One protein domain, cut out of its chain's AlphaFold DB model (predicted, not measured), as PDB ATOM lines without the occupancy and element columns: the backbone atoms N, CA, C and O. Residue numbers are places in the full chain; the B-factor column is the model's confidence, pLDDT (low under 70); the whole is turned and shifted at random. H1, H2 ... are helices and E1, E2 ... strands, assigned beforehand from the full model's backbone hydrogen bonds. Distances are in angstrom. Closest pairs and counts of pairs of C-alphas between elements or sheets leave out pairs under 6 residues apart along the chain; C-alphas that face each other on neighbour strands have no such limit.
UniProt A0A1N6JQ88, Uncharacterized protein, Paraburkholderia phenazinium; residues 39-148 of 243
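What this domain is: This is residues 39 to 148 of the 243 residues of an uncharacterized protein of Paraburkholderia phenazinium (UniProt A0A1N6JQ88). One twisted antiparallel sheet, in the order E1, E5, E4, E3, E2, has two helices over one face: long H2 over E3 and E2, short H1 over E5. The long hairpin of E4 and E5 runs along the domain's length. The printed part has 110 residues, with H1, E1, H2, E2, E3, E4 and E5 in chain order, in the mixed class. It is compact, with a radius of gyration of the C-alphas of 14.5 A, yet elongated, spanning 48 by 27 by 22 A.

How they stand to each other: In the sheet, E4, residues 118 to 132, and E5, residues 135 to 146, form a hairpin, with N 125 and O 142 2.9 A apart. E4 bends by 60 degrees at residue 129 and E5 by 84 degrees at residue 138. Edge strand E1, residues 62 to 69, is antiparallel to E5, with N 64 and O 143 2.9 A apart. E3, residues 106 to 111, forms a hairpin with E4, with N 109 and O 120 2.9 A apart. Edge strand E2, residues 96 to 100, forms a hairpin with E3, with N 99 and O 108 2.8 A apart; these four pairs are within hydrogen-bond range. E2 to E5 form a meander, each strand the antiparallel neighbour of the one before. H2, residues 78 to 93, runs along the strands at a height over the sheet of 8.7 A; its closest C-alphas to E2 are Glu 88 and Tyr 98, 5.4 A. H1, residues 39 to 44, on the same face, has a height of 9.7 A. H1 and H2 are close but not clearly touching; their closest C-alphas, Phe 41 and Trp 90, are 7.8 A apart. In both helices every O i to N i+4 pair is within hydrogen-bond range.

Where its parts are: From first to last C-alpha, E4 measures 39.5 A, E5 29.9 A, E1 23.7 A and H2 22.3 A. H1 begins at C-alpha 39 (43.494, 90.538, -33.005), and E5 ends at C-alpha 146 (42.201, 84.776, -40.812).

The domain as a whole: The two C-alphas farthest apart, those of Gln 113 and Tyr 132, are 48.1 A apart. The printed part has no cut. The link from H1 to E1, residues 45 to 61, is long. Residues 51 to 58, 68 to 80, 131 to 132 and 134 to 136 have pLDDT under 70.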
ATOM      1  N   ASP A  39      42.068  90.574 -33.348       88.25
ATOM      2  CA  ASP A  39      43.494  90.538 -33.005       88.25
ATOM      3  C   ASP A  39      43.740  90.401 -31.499       88.25
ATOM      4  O   ASP A  39      44.557  89.576 -31.106       88.25
ATOM      5  N   GLN A  40      42.977  91.097 -30.643       88.38
ATOM      6  CA  GLN A  40      43.047  90.893 -29.188       88.38
ATOM      7  C   GLN A  40      42.667  89.456 -28.796       88.38
ATOM      8  O   GLN A  40      43.279  88.864 -27.902       88.38
ATOM      9  N   PHE A  41      41.679  88.862 -29.477       87.44
ATOM     10  CA  PHE A  41      41.329  87.456 -29.289       87.44
ATOM     11  C   PHE A  41      42.504  86.548 -29.686       87.44
ATOM     12  O   PHE A  41      42.908  85.700 -28.884       87.44
ATOM     13  N   VAL A  42      43.112  86.764 -30.859       87.38
ATOM     14  CA  VAL A  42      44.287  86.003 -31.316       87.38
ATOM     15  C   VAL A  42      45.468  86.184 -30.363       87.38
ATOM     16  O   VAL A  42      46.111  85.193 -30.023       87.38
ATOM     17  N   ASP A  43      45.740  87.391 -29.868       88.31
ATOM     18  CA  ASP A  43      46.803  87.680 -28.896       88.31
ATOM     19  C   ASP A  43      46.603  86.890 -27.596       88.31
ATOM     20  O   ASP A  43      47.531  86.213 -27.142       88.31
ATOM     21  N   SER A  44      45.374  86.868 -27.067       83.75
ATOM     22  CA  SER A  44      45.001  86.091 -25.875       83.75
ATOM     23  C   SER A  44      45.059  84.566 -26.071       83.75
ATOM     24  O   SER A  44      45.105  83.807 -25.096       83.75
ATOM     25  N   ALA A  45      45.055  84.089 -27.321       82.94
ATOM     26  CA  ALA A  45      45.012  82.666 -27.616       82.94
ATOM     27  C   ALA A  45      46.328  81.950 -27.230       82.94
ATOM     28  O   ALA A  45      47.427  82.425 -27.549       82.94
ATOM     29  N   PRO A  46      46.251  80.777 -26.575       78.94
ATOM     30  CA  PRO A  46      47.421  80.026 -26.136       78.94
ATOM     31  C   PRO A  46      48.206  79.426 -27.311       78.94
ATOM     32  O   PRO A  46      47.639  78.847 -28.233       78.94
ATOM     33  N   GLY A  47      49.534  79.486 -27.227       80.62
ATOM     34  CA  GLY A  47      50.446  78.870 -28.190       80.62
ATOM     35  C   GLY A  47      51.742  79.661 -28.322       80.62
ATOM     36  O   GLY A  47      51.888  80.733 -27.741       80.62
ATOM     37  N   ARG A  48      52.694  79.124 -29.086       83.50
ATOM     38  CA  ARG A  48      53.847  79.888 -29.579       83.50
ATOM     39  C   ARG A  48      53.536  80.360 -30.989       83.50
ATOM     40  O   ARG A  48      53.008  79.576 -31.775       83.50
ATOM     41  N   GLU A  49      53.864  81.604 -31.305       85.69
ATOM     42  CA  GLU A  49      53.793  82.077 -32.686       85.69
ATOM     43  C   GLU A  49      54.728  81.246 -33.567       85.69
ATOM     44  O   GLU A  49      55.817  80.847 -33.141       85.69
ATOM     45  N   VAL A  50      54.277  80.943 -34.783       80.75
ATOM     46  CA  VAL A  50      55.081  80.247 -35.787       80.75
ATOM     47  C   VAL A  50      55.075  81.058 -37.073       80.75
ATOM     48  O   VAL A  50      54.019  81.386 -37.608       80.75
ATOM     49  N   GLY A  51      56.271  81.387 -37.562       67.56
ATOM     50  CA  GLY A  51      56.433  81.933 -38.904       67.56
ATOM     51  C   GLY A  51      56.132  80.877 -39.968       67.56
ATOM     52  O   GLY A  51      56.112  79.676 -39.683       67.56
ATOM     53  N   HIS A  52      55.934  81.322 -41.205       58.66
ATOM     54  CA  HIS A  52      55.668  80.442 -42.339       58.66
ATOM     55  C   HIS A  52      56.929  79.613 -42.730       58.66
ATOM     56  O   HIS A  52      57.687  80.001 -43.614       58.66
ATOM     57  N   GLN A  53      57.175  78.458 -42.085       41.09
ATOM     58  CA  GLN A  53      58.046  77.366 -42.596       41.09
ATOM     59  C   GLN A  53      57.316  76.018 -42.885       41.09
ATOM     60  O   GLN A  53      57.139  75.215 -41.967       41.09
ATOM     61  N   GLY A  54      56.883  75.773 -44.137       53.16
ATOM     62  CA  GLY A  54      56.056  74.612 -44.540       53.16
ATOM     63  C   GLY A  54      54.903  74.943 -45.514       53.16
ATOM     64  O   GLY A  54      54.727  76.104 -45.880       53.16
ATOM     65  N   ASP A  55      54.126  73.924 -45.907       50.53
ATOM     66  CA  ASP A  55      52.930  74.022 -46.775       50.53
ATOM     67  C   ASP A  55      51.719  74.619 -46.021       50.53
ATOM     68  O   ASP A  55      50.764  73.914 -45.686       50.53
ATOM     69  N   PHE A  56      51.751  75.914 -45.700       62.03
ATOM     70  CA  PHE A  56      50.614  76.571 -45.039       62.03
ATOM     71  C   PHE A  56      49.544  77.045 -46.013       62.03
ATOM     72  O   PHE A  56      49.832  77.323 -47.179       62.03
ATOM     73  N   PRO A  57      48.334  77.299 -45.488       64.94
ATOM     74  CA  PRO A  57      47.453  78.312 -46.047       64.94
ATOM     75  C   PRO A  57      48.194  79.673 -46.090       64.94
ATOM     76  O   PRO A  57      48.433  80.286 -45.047       64.94
ATOM     77  N   ASN A  58      48.607  80.125 -47.283       67.44
ATOM     78  CA  ASN A  58      49.327  81.401 -47.505       67.44
ATOM     79  C   ASN A  58      48.456  82.650 -47.236       67.44
ATOM     80  O   ASN A  58      48.954  83.770 -47.164       67.44
ATOM     81  N   ASP A  59      47.155  82.431 -47.105       76.75
ATOM     82  CA  ASP A  59      46.062  83.334 -46.755       76.75
ATOM     83  C   ASP A  59      45.933  83.586 -45.233       76.75
ATOM     84  O   ASP A  59      45.212  84.493 -44.805       76.75
ATOM     85  N   ALA A  60      46.633  82.815 -44.389       82.19
ATOM     86  CA  ALA A  60      46.597  82.964 -42.933       82.19
ATOM     87  C   ALA A  60      47.540  84.073 -42.428       82.19
ATOM     88  O   ALA A  60      48.754  83.887 -42.340       82.19
ATOM     89  N   TYR A  61      46.982  85.207 -41.986       85.06
ATOM     90  CA  TYR A  61      47.777  86.348 -41.496       85.06
ATOM     91  C   TYR A  61      48.535  86.082 -40.181       85.06
ATOM     92  O   TYR A  61      49.498  86.785 -39.869       85.06
ATOM     93  N   ARG A  62      48.119  85.083 -39.384       86.19
ATOM     94  CA  ARG A  62      48.853  84.645 -38.186       86.19
ATOM     95  C   ARG A  62      48.633  83.165 -37.883       86.19
ATOM     96  O   ARG A  62      47.560  82.619 -38.135       86.19
ATOM     97  N   ALA A  63      49.629  82.529 -37.267       86.44
ATOM     98  CA  ALA A  63      49.548  81.153 -36.792       86.44
ATOM     99  C   ALA A  63      50.126  80.984 -35.375       86.44
ATOM    100  O   ALA A  63      51.183  81.531 -35.045       86.44
ATOM    101  N   LYS A  64      49.457  80.179 -34.539       85.12
ATOM    102  CA  LYS A  64      49.934  79.776 -33.203       85.12
ATOM    103  C   LYS A  64      49.972  78.254 -33.077       85.12
ATOM    104  O   LYS A  64      48.981  77.574 -33.334       85.12
ATOM    105  N   ARG A  65      51.111  77.708 -32.643       84.06
ATOM    106  CA  ARG A  65      51.320  76.268 -32.436       84.06
ATOM    107  C   ARG A  65      51.251  75.889 -30.961       84.06
ATOM    108  O   ARG A  65      51.887  76.516 -30.108       84.06
ATOM    109  N   VAL A  66      50.527  74.813 -30.669       78.62
ATOM    110  CA  VAL A  66      50.375  74.233 -29.331       78.62
ATOM    111  C   VAL A  66      50.990  72.834 -29.318       78.62
ATOM    112  O   VAL A  66      50.489  71.910 -29.958       78.62
ATOM    113  N   ASN A  67      52.077  72.681 -28.558       71.88
ATOM    114  CA  ASN A  67      52.713  71.393 -28.280       71.88
ATOM    115  C   ASN A  67      52.189  70.852 -26.942       71.88
ATOM    116  O   ASN A  67      52.215  71.563 -25.935       71.88
ATOM    117  N   LYS A  68      51.721  69.604 -26.922       60.78
ATOM    118  CA  LYS A  68      51.173  68.891 -25.752       60.78
ATOM    119  C   LYS A  68      51.584  67.409 -25.861       60.78
ATOM    120  O   LYS A  68      51.944  66.966 -26.945       60.78
ATOM    121  N   ASN A  69      51.477  66.631 -24.781       56.00
ATOM    122  CA  ASN A  69      51.474  65.160 -24.867       56.00
ATOM    123  C   ASN A  69      50.034  64.703 -25.164       56.00
ATOM    124  O   ASN A  69      49.106  65.172 -24.504       56.00
ATOM    125  N   LEU A  70      49.824  63.869 -26.192       53.28
ATOM    126  CA  LEU A  70      48.575  63.948 -26.971       53.28
ATOM    127  C   LEU A  70      47.555  62.833 -26.842       53.28
ATOM    128  O   LEU A  70      46.458  62.997 -27.376       53.28
ATOM    129  N   TRP A  71      47.842  61.797 -26.062       43.62
ATOM    130  CA  TRP A  71      46.906  60.692 -25.832       43.62
ATOM    131  C   TRP A  71      45.515  61.133 -25.312       43.62
ATOM    132  O   TRP A  71      44.537  60.400 -25.437       43.62
ATOM    133  N   THR A  72      45.396  62.347 -24.756       50.38
ATOM    134  CA  THR A  72      44.138  62.896 -24.212       50.38
ATOM    135  C   THR A  72      43.771  64.326 -24.630       50.38
ATOM    136  O   THR A  72      42.702  64.773 -24.224       50.38
ATOM    137  N   PHE A  73      44.582  65.055 -25.414       45.59
ATOM    138  CA  PHE A  73      44.392  66.516 -25.595       45.59
ATOM    139  C   PHE A  73      44.164  67.046 -27.018       45.59
ATOM    140  O   PHE A  73      43.625  68.144 -27.137       45.59
ATOM    141  N   ILE A  74      44.552  66.319 -28.070       53.19
ATOM    142  CA  ILE A  74      44.201  66.682 -29.462       53.19
ATOM    143  C   ILE A  74      43.201  65.683 -30.046       53.19
ATOM    144  O   ILE A  74      42.226  66.091 -30.660       53.19
ATOM    145  N   ASP A  75      43.390  64.386 -29.792       48.91
ATOM    146  CA  ASP A  75      42.491  63.341 -30.302       48.91
ATOM    147  C   ASP A  75      41.133  63.316 -29.565       48.91
ATOM    148  O   ASP A  75      40.084  63.018 -30.132       48.91
ATOM    149  N   ARG A  76      41.113  63.728 -28.286       52.09
ATOM    150  CA  ARG A  76      39.867  64.016 -27.559       52.09
ATOM    151  C   ARG A  76      39.555  65.508 -27.656       52.09
ATOM    152  O   ARG A  76      40.290  66.324 -27.107       52.09
ATOM    153  N   ARG A  77      38.415  65.831 -28.278       54.88
ATOM    154  CA  ARG A  77      37.900  67.170 -28.657       54.88
ATOM    155  C   ARG A  77      38.025  68.325 -27.639       54.88
ATOM    156  O   ARG A  77      37.862  69.478 -28.026       54.88
ATOM    157  N   GLY A  78      38.283  68.069 -26.355       57.25
ATOM    158  CA  GLY A  78      38.165  69.049 -25.266       57.25
ATOM    159  C   GLY A  78      38.976  70.342 -25.432       57.25
ATOM    160  O   GLY A  78      38.500  71.408 -25.041       57.25
ATOM    161  N   TYR A  79      40.169  70.291 -26.039       62.12
ATOM    162  CA  TYR A  79      40.962  71.505 -26.264       62.12
ATOM    163  C   TYR A  79      40.368  72.399 -27.365       62.12
ATOM    164  O   TYR A  79      40.239  73.607 -27.168       62.12
ATOM    165  N   TYR A  80      39.936  71.805 -28.481       66.56
ATOM    166  CA  TYR A  80      39.298  72.533 -29.582       66.56
ATOM    167  C   TYR A  80      37.909  73.034 -29.212       66.56
ATOM    168  O   TYR A  80      37.601  74.175 -29.523       66.56
ATOM    169  N   ILE A  81      37.129  72.256 -28.453       70.50
ATOM    170  CA  ILE A  81      35.861  72.719 -27.870       70.50
ATOM    171  C   ILE A  81      36.098  73.969 -27.014       70.50
ATOM    172  O   ILE A  81      35.409  74.962 -27.195       70.50
ATOM    173  N   THR A  82      37.113  73.972 -26.140       73.69
ATOM    174  CA  THR A  82      37.419  75.149 -25.302       73.69
ATOM    175  C   THR A  82      37.768  76.378 -26.148       73.69
ATOM    176  O   THR A  82      37.363  77.491 -25.821       73.69
ATOM    177  N   PHE A  83      38.524  76.193 -27.235       73.56
ATOM    178  CA  PHE A  83      38.875  77.279 -28.150       73.56
ATOM    179  C   PHE A  83      37.660  77.775 -28.949       73.56
ATOM    180  O   PHE A  83      37.403  78.979 -28.977       73.56
ATOM    181  N   ARG A  84      36.868  76.853 -29.509       81.75
ATOM    182  CA  ARG A  84      35.591  77.128 -30.171       81.75
ATOM    183  C   ARG A  84      34.675  77.935 -29.260       81.75
ATOM    184  O   ARG A  84      34.255  79.004 -29.666       81.75
ATOM    185  N   THR A  85      34.399  77.478 -28.037       83.00
ATOM    186  CA  THR A  85      33.476  78.164 -27.115       83.00
ATOM    187  C   THR A  85      33.942  79.585 -26.798       83.00
ATOM    188  O   THR A  85      33.116  80.485 -26.686       83.00
ATOM    189  N   LYS A  86      35.259  79.825 -26.710       82.25
ATOM    190  CA  LYS A  86      35.803  81.183 -26.561       82.25
ATOM    191  C   LYS A  86      35.579  82.047 -27.802       82.25
ATOM    192  O   LYS A  86      35.257  83.220 -27.650       82.25
ATOM    193  N   LEU A  87      35.745  81.493 -29.005       84.00
ATOM    194  CA  LEU A  87      35.486  82.220 -30.249       84.00
ATOM    195  C   LEU A  87      33.985  82.456 -30.484       84.00
ATOM    196  O   LEU A  87      33.605  83.516 -30.962       84.00
ATOM    197  N   GLU A  88      33.145  81.488 -30.128       88.94
ATOM    198  CA  GLU A  88      31.681  81.531 -30.191       88.94
ATOM    199  C   GLU A  88      31.162  82.655 -29.276       88.94
ATOM    200  O   GLU A  88      30.509  83.576 -29.762       88.94
ATOM    201  N   ALA A  89      31.604  82.691 -28.012       87.44
ATOM    202  CA  ALA A  89      31.298  83.777 -27.076       87.44
ATOM    203  C   ALA A  89      31.864  85.145 -27.513       87.44
ATOM    204  O   ALA A  89      31.174  86.160 -27.410       87.44
ATOM    205  N   TRP A  90      33.098  85.193 -28.036       88.56
ATOM    206  CA  TRP A  90      33.669  86.418 -28.614       88.56
ATOM    207  C   TRP A  90      32.826  86.932 -29.786       88.56
ATOM    208  O   TRP A  90      32.556  88.129 -29.879       88.56
ATOM    209  N   CYS A  91      32.387  86.028 -30.660       90.56
ATOM    210  CA  CYS A  91      31.601  86.355 -31.837       90.56
ATOM    211  C   CYS A  91      30.231  86.923 -31.454       90.56
ATOM    212  O   CYS A  91      29.856  87.988 -31.937       90.56
ATOM    213  N   GLU A  92      29.515  86.260 -30.541       89.06
ATOM    214  CA  GLU A  92      28.228  86.737 -30.024       89.06
ATOM    215  C   GLU A  92      28.361  88.102 -29.331       89.06
ATOM    216  O   GLU A  92      27.577  89.013 -29.612       89.06
ATOM    217  N   GLY A  93      29.388  88.278 -28.491       86.12
ATOM    218  CA  GLY A  93      29.664  89.535 -27.789       86.12
ATOM    219  C   GLY A  93      29.993  90.709 -28.717       86.12
ATOM    220  O   GLY A  93      29.657  91.849 -28.402       86.12
ATOM    221  N   ASN A  94      30.581  90.440 -29.887       85.12
ATOM    222  CA  ASN A  94      30.902  91.445 -30.906       85.12
ATOM    223  C   ASN A  94      29.827  91.563 -32.007       85.12
ATOM    224  O   ASN A  94      30.081  92.129 -33.070       85.12
ATOM    225  N   GLY A  95      28.611  91.055 -31.767       84.75
ATOM    226  CA  GLY A  95      27.478  91.216 -32.684       84.75
ATOM    227  C   GLY A  95      27.543  90.349 -33.944       84.75
ATOM    228  O   GLY A  95      26.873  90.657 -34.929       84.75
ATOM    229  N   GLY A  96      28.329  89.275 -33.927       89.75
ATOM    230  CA  GLY A  96      28.401  88.278 -34.989       89.75
ATOM    231  C   GLY A  96      27.533  87.037 -34.745       89.75
ATOM    232  O   GLY A  96      26.760  86.944 -33.790       89.75
ATOM    233  N   VAL A  97      27.672  86.068 -35.647       90.69
ATOM    234  CA  VAL A  97      27.121  84.710 -35.570       90.69
ATOM    235  C   VAL A  97      28.244  83.722 -35.874       90.69
ATOM    236  O   VAL A  97      28.885  83.801 -36.924       90.69
ATOM    237  N   TYR A  98      28.479  82.778 -34.966       91.19
ATOM    238  CA  TYR A  98      29.489  81.741 -35.151       91.19
ATOM    239  C   TYR A  98      28.995  80.625 -36.085       91.19
ATOM    240  O   TYR A  98      27.846  80.185 -36.003       91.19
ATOM    241  N   ARG A  99      29.871  80.140 -36.971       89.75
ATOM    242  CA  ARG A  99      29.646  78.974 -37.839       89.75
ATOM    243  C   ARG A  99      30.876  78.068 -37.787       89.75
ATOM    244  O   ARG A  99      31.946  78.471 -38.236       89.75
ATOM    245  N   GLY A 100      30.728  76.857 -37.253       86.31
ATOM    246  CA  GLY A 100      31.794  75.849 -37.172       86.31
ATOM    247  C   GLY A 100      31.632  74.707 -38.179       86.31
ATOM    248  O   GLY A 100      30.523  74.437 -38.647       86.31
ATOM    249  N   SER A 101      32.724  74.007 -38.486       83.44
ATOM    250  CA  SER A 101      32.695  72.722 -39.196       83.44
ATOM    251  C   SER A 101      32.231  71.574 -38.286       83.44
ATOM    252  O   SER A 101      32.280  71.661 -37.061       83.44
ATOM    253  N   SER A 102      31.797  70.460 -38.883       76.25
ATOM    254  CA  SER A 102      31.298  69.274 -38.161       76.25
ATOM    255  C   SER A 102      32.366  68.505 -37.363       76.25
ATOM    256  O   SER A 102      32.025  67.650 -36.545       76.25
ATOM    257  N   ASP A 103      33.644  68.802 -37.599       76.19
ATOM    258  CA  ASP A 103      34.811  68.268 -36.891       76.19
ATOM    259  C   ASP A 103      35.418  69.259 -35.872       76.19
ATOM    260  O   ASP A 103      36.418  68.930 -35.235       76.19
ATOM    261  N   ASP A 104      34.817  70.447 -35.702       77.88
ATOM    262  CA  ASP A 104      35.299  71.579 -34.889       77.88
ATOM    263  C   ASP A 104      36.702  72.124 -35.286       77.88
ATOM    264  O   ASP A 104      37.256  72.990 -34.595       77.88
ATOM    265  N   LEU A 105      37.285  71.669 -36.409       82.69
ATOM    266  CA  LEU A 105      38.619  72.083 -36.878       82.69
ATOM    267  C   LEU A 105      38.622  73.406 -37.654       82.69
ATOM    268  O   LEU A 105      39.688  73.979 -37.865       82.69
ATOM    269  N   LYS A 106      37.465  73.917 -38.076       87.31
ATOM    270  CA  LYS A 106      37.319  75.231 -38.709       87.31
ATOM    271  C   LYS A 106      36.156  75.988 -38.082       87.31
ATOM    272  O   LYS A 106      35.151  75.389 -37.697       87.31
ATOM    273  N   GLY A 107      36.247  77.311 -38.074       89.62
ATOM    274  CA  GLY A 107      35.102  78.149 -37.748       89.62
ATOM    275  C   GLY A 107      35.287  79.603 -38.147       89.62
ATOM    276  O   GLY A 107      36.400  80.126 -38.145       89.62
ATOM    277  N   VAL A 108      34.180  80.253 -38.481       91.81
ATOM    278  CA  VAL A 108      34.107  81.661 -38.877       91.81
ATOM    279  C   VAL A 108      33.090  82.386 -38.003       91.81
ATOM    280  O   VAL A 108      32.024  81.859 -37.686       91.81
ATOM    281  N   CYS A 109      33.425  83.609 -37.613       92.44
ATOM    282  CA  CYS A 109      32.471  84.570 -37.091       92.44
ATOM    283  C   CYS A 109      32.025  85.480 -38.237       92.44
ATOM    284  O   CYS A 109      32.862  86.182 -38.807       92.44
ATOM    285  N   VAL A 110      30.737  85.476 -38.581       91.56
ATOM    286  CA  VAL A 110      30.163  86.400 -39.576       91.56
ATOM    287  C   VAL A 110      29.399  87.524 -38.888       91.56
ATOM    288  O   VAL A 110      28.801  87.309 -37.840       91.56
ATOM    289  N   ASP A 111      29.402  88.720 -39.463       89.44
ATOM    290  CA  ASP A 111      28.634  89.864 -38.969       89.44
ATOM    291  C   ASP A 111      27.122  89.566 -39.048       89.44
ATOM    292  O   ASP A 111      26.617  89.089 -40.066       89.44
ATOM    293  N   LYS A 112      26.372  89.811 -37.964       87.00
ATOM    294  CA  LYS A 112      24.936  89.485 -37.892       87.00
ATOM    295  C   LYS A 112      24.065  90.384 -38.775       87.00
ATOM    296  O   LYS A 112      22.957  89.983 -39.129       87.00
ATOM    297  N   GLN A 113      24.535  91.587 -39.104       86.69
ATOM    298  CA  GLN A 113      23.859  92.529 -39.999       86.69
ATOM    299  C   GLN A 113      24.293  92.318 -41.456       86.69
ATOM    300  O   GLN A 113      23.478  92.460 -42.364       86.69
ATOM    301  N   ALA A 114      25.552  91.928 -41.671       84.00
ATOM    302  CA  ALA A 114      26.127  91.638 -42.982       84.00
ATOM    303  C   ALA A 114      26.705  90.212 -43.031       84.00
ATOM    304  O   ALA A 114      27.913  90.023 -42.944       84.00
ATOM    305  N   LEU A 115      25.851  89.198 -43.222       75.88
ATOM    306  CA  LEU A 115      26.229  87.770 -43.151       75.88
ATOM    307  C   LEU A 115      27.313  87.310 -44.150       75.88
ATOM    308  O   LEU A 115      27.829  86.202 -44.006       75.88
ATOM    309  N   GLU A 116      27.633  88.130 -45.154       77.12
ATOM    310  CA  GLU A 116      28.717  87.924 -46.130       77.12
ATOM    311  C   GLU A 116      30.077  88.463 -45.639       77.12
ATOM    312  O   GLU A 116      31.115  88.198 -46.239       77.12
ATOM    313  N   LYS A 117      30.095  89.219 -44.537       85.06
ATOM    314  CA  LYS A 117      31.297  89.794 -43.936       85.06
ATOM    315  C   LYS A 117      31.769  88.923 -42.776       85.06
ATOM    316  O   LYS A 117      31.146  88.890 -41.715       85.06
ATOM    317  N   ALA A 118      32.912  88.265 -42.941       88.81
ATOM    318  CA  ALA A 118      33.612  87.652 -41.820       88.81
ATOM    319  C   ALA A 118      34.216  88.733 -40.905       88.81
ATOM    320  O   ALA A 118      34.848  89.677 -41.376       88.81
ATOM    321  N   LEU A 119      34.048  88.580 -39.591       89.06
ATOM    322  CA  LEU A 119      34.744  89.370 -38.570       89.06
ATOM    323  C   LEU A 119      36.112  88.761 -38.223       89.06
ATOM    324  O   LEU A 119      37.037  89.489 -37.871       89.06
ATOM    325  N   GLY A 120      36.229  87.439 -38.364       89.81
ATOM    326  CA  GLY A 120      37.451  86.656 -38.206       89.81
ATOM    327  C   GLY A 120      37.152  85.160 -38.315       89.81
ATOM    328  O   GLY A 120      36.016  84.730 -38.091       89.81
ATOM    329  N   ALA A 121      38.152  84.354 -38.666       90.62
ATOM    330  CA  ALA A 121      38.017  82.903 -38.772       90.62
ATOM    331  C   ALA A 121      39.275  82.162 -38.309       90.62
ATOM    332  O   ALA A 121      40.359  82.743 -38.215       90.62
ATOM    333  N   TYR A 122      39.135  80.862 -38.058       88.50
ATOM    334  CA  TYR A 122      40.241  79.968 -37.740       88.50
ATOM    335  C   TYR A 122      40.169  78.643 -38.506       88.50
ATOM    336  O   TYR A 122      39.094  78.156 -38.863       88.50
ATOM    337  N   GLN A 123      41.340  78.035 -38.688       88.44
ATOM    338  CA  GLN A 123      41.512  76.653 -39.126       88.44
ATOM    339  C   GLN A 123      42.553  75.972 -38.233       88.44
ATOM    340  O   GLN A 123      43.559  76.572 -37.861       88.44
ATOM    341  N   VAL A 124      42.326  74.709 -37.900       84.81
ATOM    342  CA  VAL A 124      43.233  73.865 -37.125       84.81
ATOM    343  C   VAL A 124      43.799  72.785 -38.028       84.81
ATOM    344  O   VAL A 124      43.061  72.053 -38.683       84.81
ATOM    345  N   GLU A 125      45.114  72.631 -37.989       83.75
ATOM    346  CA  GLU A 125      45.805  71.466 -38.528       83.75
ATOM    347  C   GLU A 125      46.426  70.651 -37.392       83.75
ATOM    348  O   GLU A 125      46.990  71.195 -36.437       83.75
ATOM    349  N   ILE A 126      46.314  69.327 -37.507       80.88
ATOM    350  CA  ILE A 126      46.861  68.355 -36.563       80.88
ATOM    351  C   ILE A 126      48.000  67.607 -37.247       80.88
ATOM    352  O   ILE A 126      47.764  66.744 -38.094       80.88
ATOM    353  N   THR A 127      49.235  67.879 -36.834       81.12
ATOM    354  CA  THR A 127      50.402  67.141 -37.321       81.12
ATOM    355  C   THR A 127      50.773  66.050 -36.322       81.12
ATOM    356  O   THR A 127      51.085  66.326 -35.161       81.12
ATOM    357  N   ARG A 128      50.762  64.792 -36.774       79.25
ATOM    358  CA  ARG A 128      51.194  63.629 -35.983       79.25
ATOM    359  C   ARG A 128      52.721  63.514 -36.044       79.25
ATOM    360  O   ARG A 128      53.279  63.532 -37.136       79.25
ATOM    361  N   THR A 129      53.395  63.368 -34.904       76.50
ATOM    362  CA  THR A 129      54.854  63.121 -34.838       76.50
ATOM    363  C   THR A 129      55.210  61.745 -34.275       76.50
ATOM    364  O   THR A 129      56.312  61.265 -34.522       76.50
ATOM    365  N   ALA A 130      54.283  61.079 -33.580       72.56
ATOM    366  CA  ALA A 130      54.358  59.654 -33.265       72.56
ATOM    367  C   ALA A 130      52.952  59.036 -33.170       72.56
ATOM    368  O   ALA A 130      51.985  59.705 -32.790       72.56
ATOM    369  N   SER A 131      52.846  57.745 -33.482       69.81
ATOM    370  CA  SER A 131      51.618  56.954 -33.366       69.81
ATOM    371  C   SER A 131      51.892  55.573 -32.767       69.81
ATOM    372  O   SER A 131      53.023  55.086 -32.771       69.81
ATOM    373  N   TYR A 132      50.843  54.946 -32.240       69.38
ATOM    374  CA  TYR A 132      50.834  53.545 -31.829       69.38
ATOM    375  C   TYR A 132      49.526  52.916 -32.321       69.38
ATOM    376  O   TYR A 132      48.440  53.297 -31.881       69.38
ATOM    377  N   GLY A 133      49.628  52.010 -33.298       76.38
ATOM    378  CA  GLY A 133      48.487  51.673 -34.154       76.38
ATOM    379  C   GLY A 133      47.959  52.919 -34.877       76.38
ATOM    380  O   GLY A 133      48.734  53.806 -35.242       76.38
ATOM    381  N   ASP A 134      46.638  53.016 -35.021       69.31
ATOM    382  CA  ASP A 134      45.970  54.164 -35.658       69.31
ATOM    383  C   ASP A 134      45.863  55.412 -34.753       69.31
ATOM    384  O   ASP A 134      45.505  56.500 -35.223       69.31
ATOM    385  N   GLN A 135      46.194  55.278 -33.461       66.88
ATOM    386  CA  GLN A 135      46.108  56.350 -32.466       66.88
ATOM    387  C   GLN A 135      47.379  57.207 -32.438       66.88
ATOM    388  O   GLN A 135      48.506  56.703 -32.456       66.88
ATOM    389  N   MET A 136      47.207  58.528 -32.357       69.12
ATOM    390  CA  MET A 136      48.320  59.467 -32.215       69.12
ATOM    391  C   MET A 136      48.823  59.493 -30.765       69.12
ATOM    392  O   MET A 136      48.059  59.739 -29.834       69.12
ATOM    393  N   THR A 137      50.129  59.307 -30.575       70.00
ATOM    394  CA  THR A 137      50.783  59.358 -29.256       70.00
ATOM    395  C   THR A 137      51.540  60.670 -29.033       70.00
ATOM    396  O   THR A 137      51.551  61.182 -27.912       70.00
ATOM    397  N   ALA A 138      52.089  61.272 -30.095       73.12
ATOM    398  CA  ALA A 138      52.697  62.605 -30.076       73.12
ATOM    399  C   ALA A 138      52.417  63.387 -31.371       73.12
ATOM    400  O   ALA A 138      52.118  62.806 -32.416       73.12
ATOM    401  N   GLY A 139      52.509  64.714 -31.298       77.19
ATOM    402  CA  GLY A 139      52.160  65.629 -32.385       77.19
ATOM    403  C   GLY A 139      52.048  67.076 -31.907       77.19
ATOM    404  O   GLY A 139      52.477  67.408 -30.799       77.19
ATOM    405  N   TYR A 140      51.419  67.926 -32.715       79.06
ATOM    406  CA  TYR A 140      51.063  69.300 -32.353       79.06
ATOM    407  C   TYR A 140      49.815  69.783 -33.103       79.06
ATOM    408  O   TYR A 140      49.452  69.239 -34.145       79.06
ATOM    409  N   ALA A 141      49.176  70.825 -32.567       82.00
ATOM    410  CA  ALA A 141      48.141  71.589 -33.261       82.00
ATOM    411  C   ALA A 141      48.731  72.905 -33.765       82.00
ATOM    412  O   ALA A 141      49.376  73.610 -32.983       82.00
ATOM    413  N   THR A 142      48.453  73.274 -35.012       84.38
ATOM    414  CA  THR A 142      48.662  74.642 -35.501       84.38
ATOM    415  C   THR A 142      47.298  75.281 -35.740       84.38
ATOM    416  O   THR A 142      46.479  74.741 -36.477       84.38
ATOM    417  N   PHE A 143      47.047  76.406 -35.072       85.88
ATOM    418  CA  PHE A 143      45.870  77.247 -35.265       85.88
ATOM    419  C   PHE A 143      46.254  78.366 -36.229       85.88
ATOM    420  O   PHE A 143      47.098  79.198 -35.889       85.88
ATOM    421  N   TYR A 144      45.651  78.366 -37.410       88.56
ATOM    422  CA  TYR A 144      45.708  79.442 -38.393       88.56
ATOM    423  C   TYR A 144      44.549  80.396 -38.145       88.56
ATOM    424  O   TYR A 144      43.429  79.953 -37.884       88.56
ATOM    425  N   TYR A 145      44.827  81.689 -38.226       89.88
ATOM    426  CA  TYR A 145      43.858  82.756 -38.033       89.88
ATOM    427  C   TYR A 145      43.753  83.561 -39.322       89.88
ATOM    428  O   TYR A 145      44.755  83.802 -39.997       89.88
ATOM    429  N   TYR A 146      42.535  83.998 -39.628       90.31
ATOM    430  CA  TYR A 146      42.201  84.776 -40.812       90.31
ATOM    431  C   TYR A 146      41.445  86.026 -40.375       90.31
ATOM    432  O   TYR A 146      40.403  85.929 -39.723       90.31
ATOM    433  N   ASN A 147      41.982  87.195 -40.714       89.00
ATOM    434  CA  ASN A 147      41.261  88.456 -40.617       89.00
ATOM    435  C   ASN A 147      40.246  88.550 -41.776       89.00
ATOM    436  O   ASN A 147      40.096  87.611 -42.559       89.00
ATOM    437  N   GLN A 148      39.533  89.673 -41.881       85.69
ATOM    438  CA  GLN A 148      38.456  89.837 -42.867       85.69
ATOM    439  C   GLN A 148      38.969  89.641 -44.307       85.69
ATOM    440  O   GLN A 148      38.378  88.883 -45.075       85.69
TER     441      GLN A 148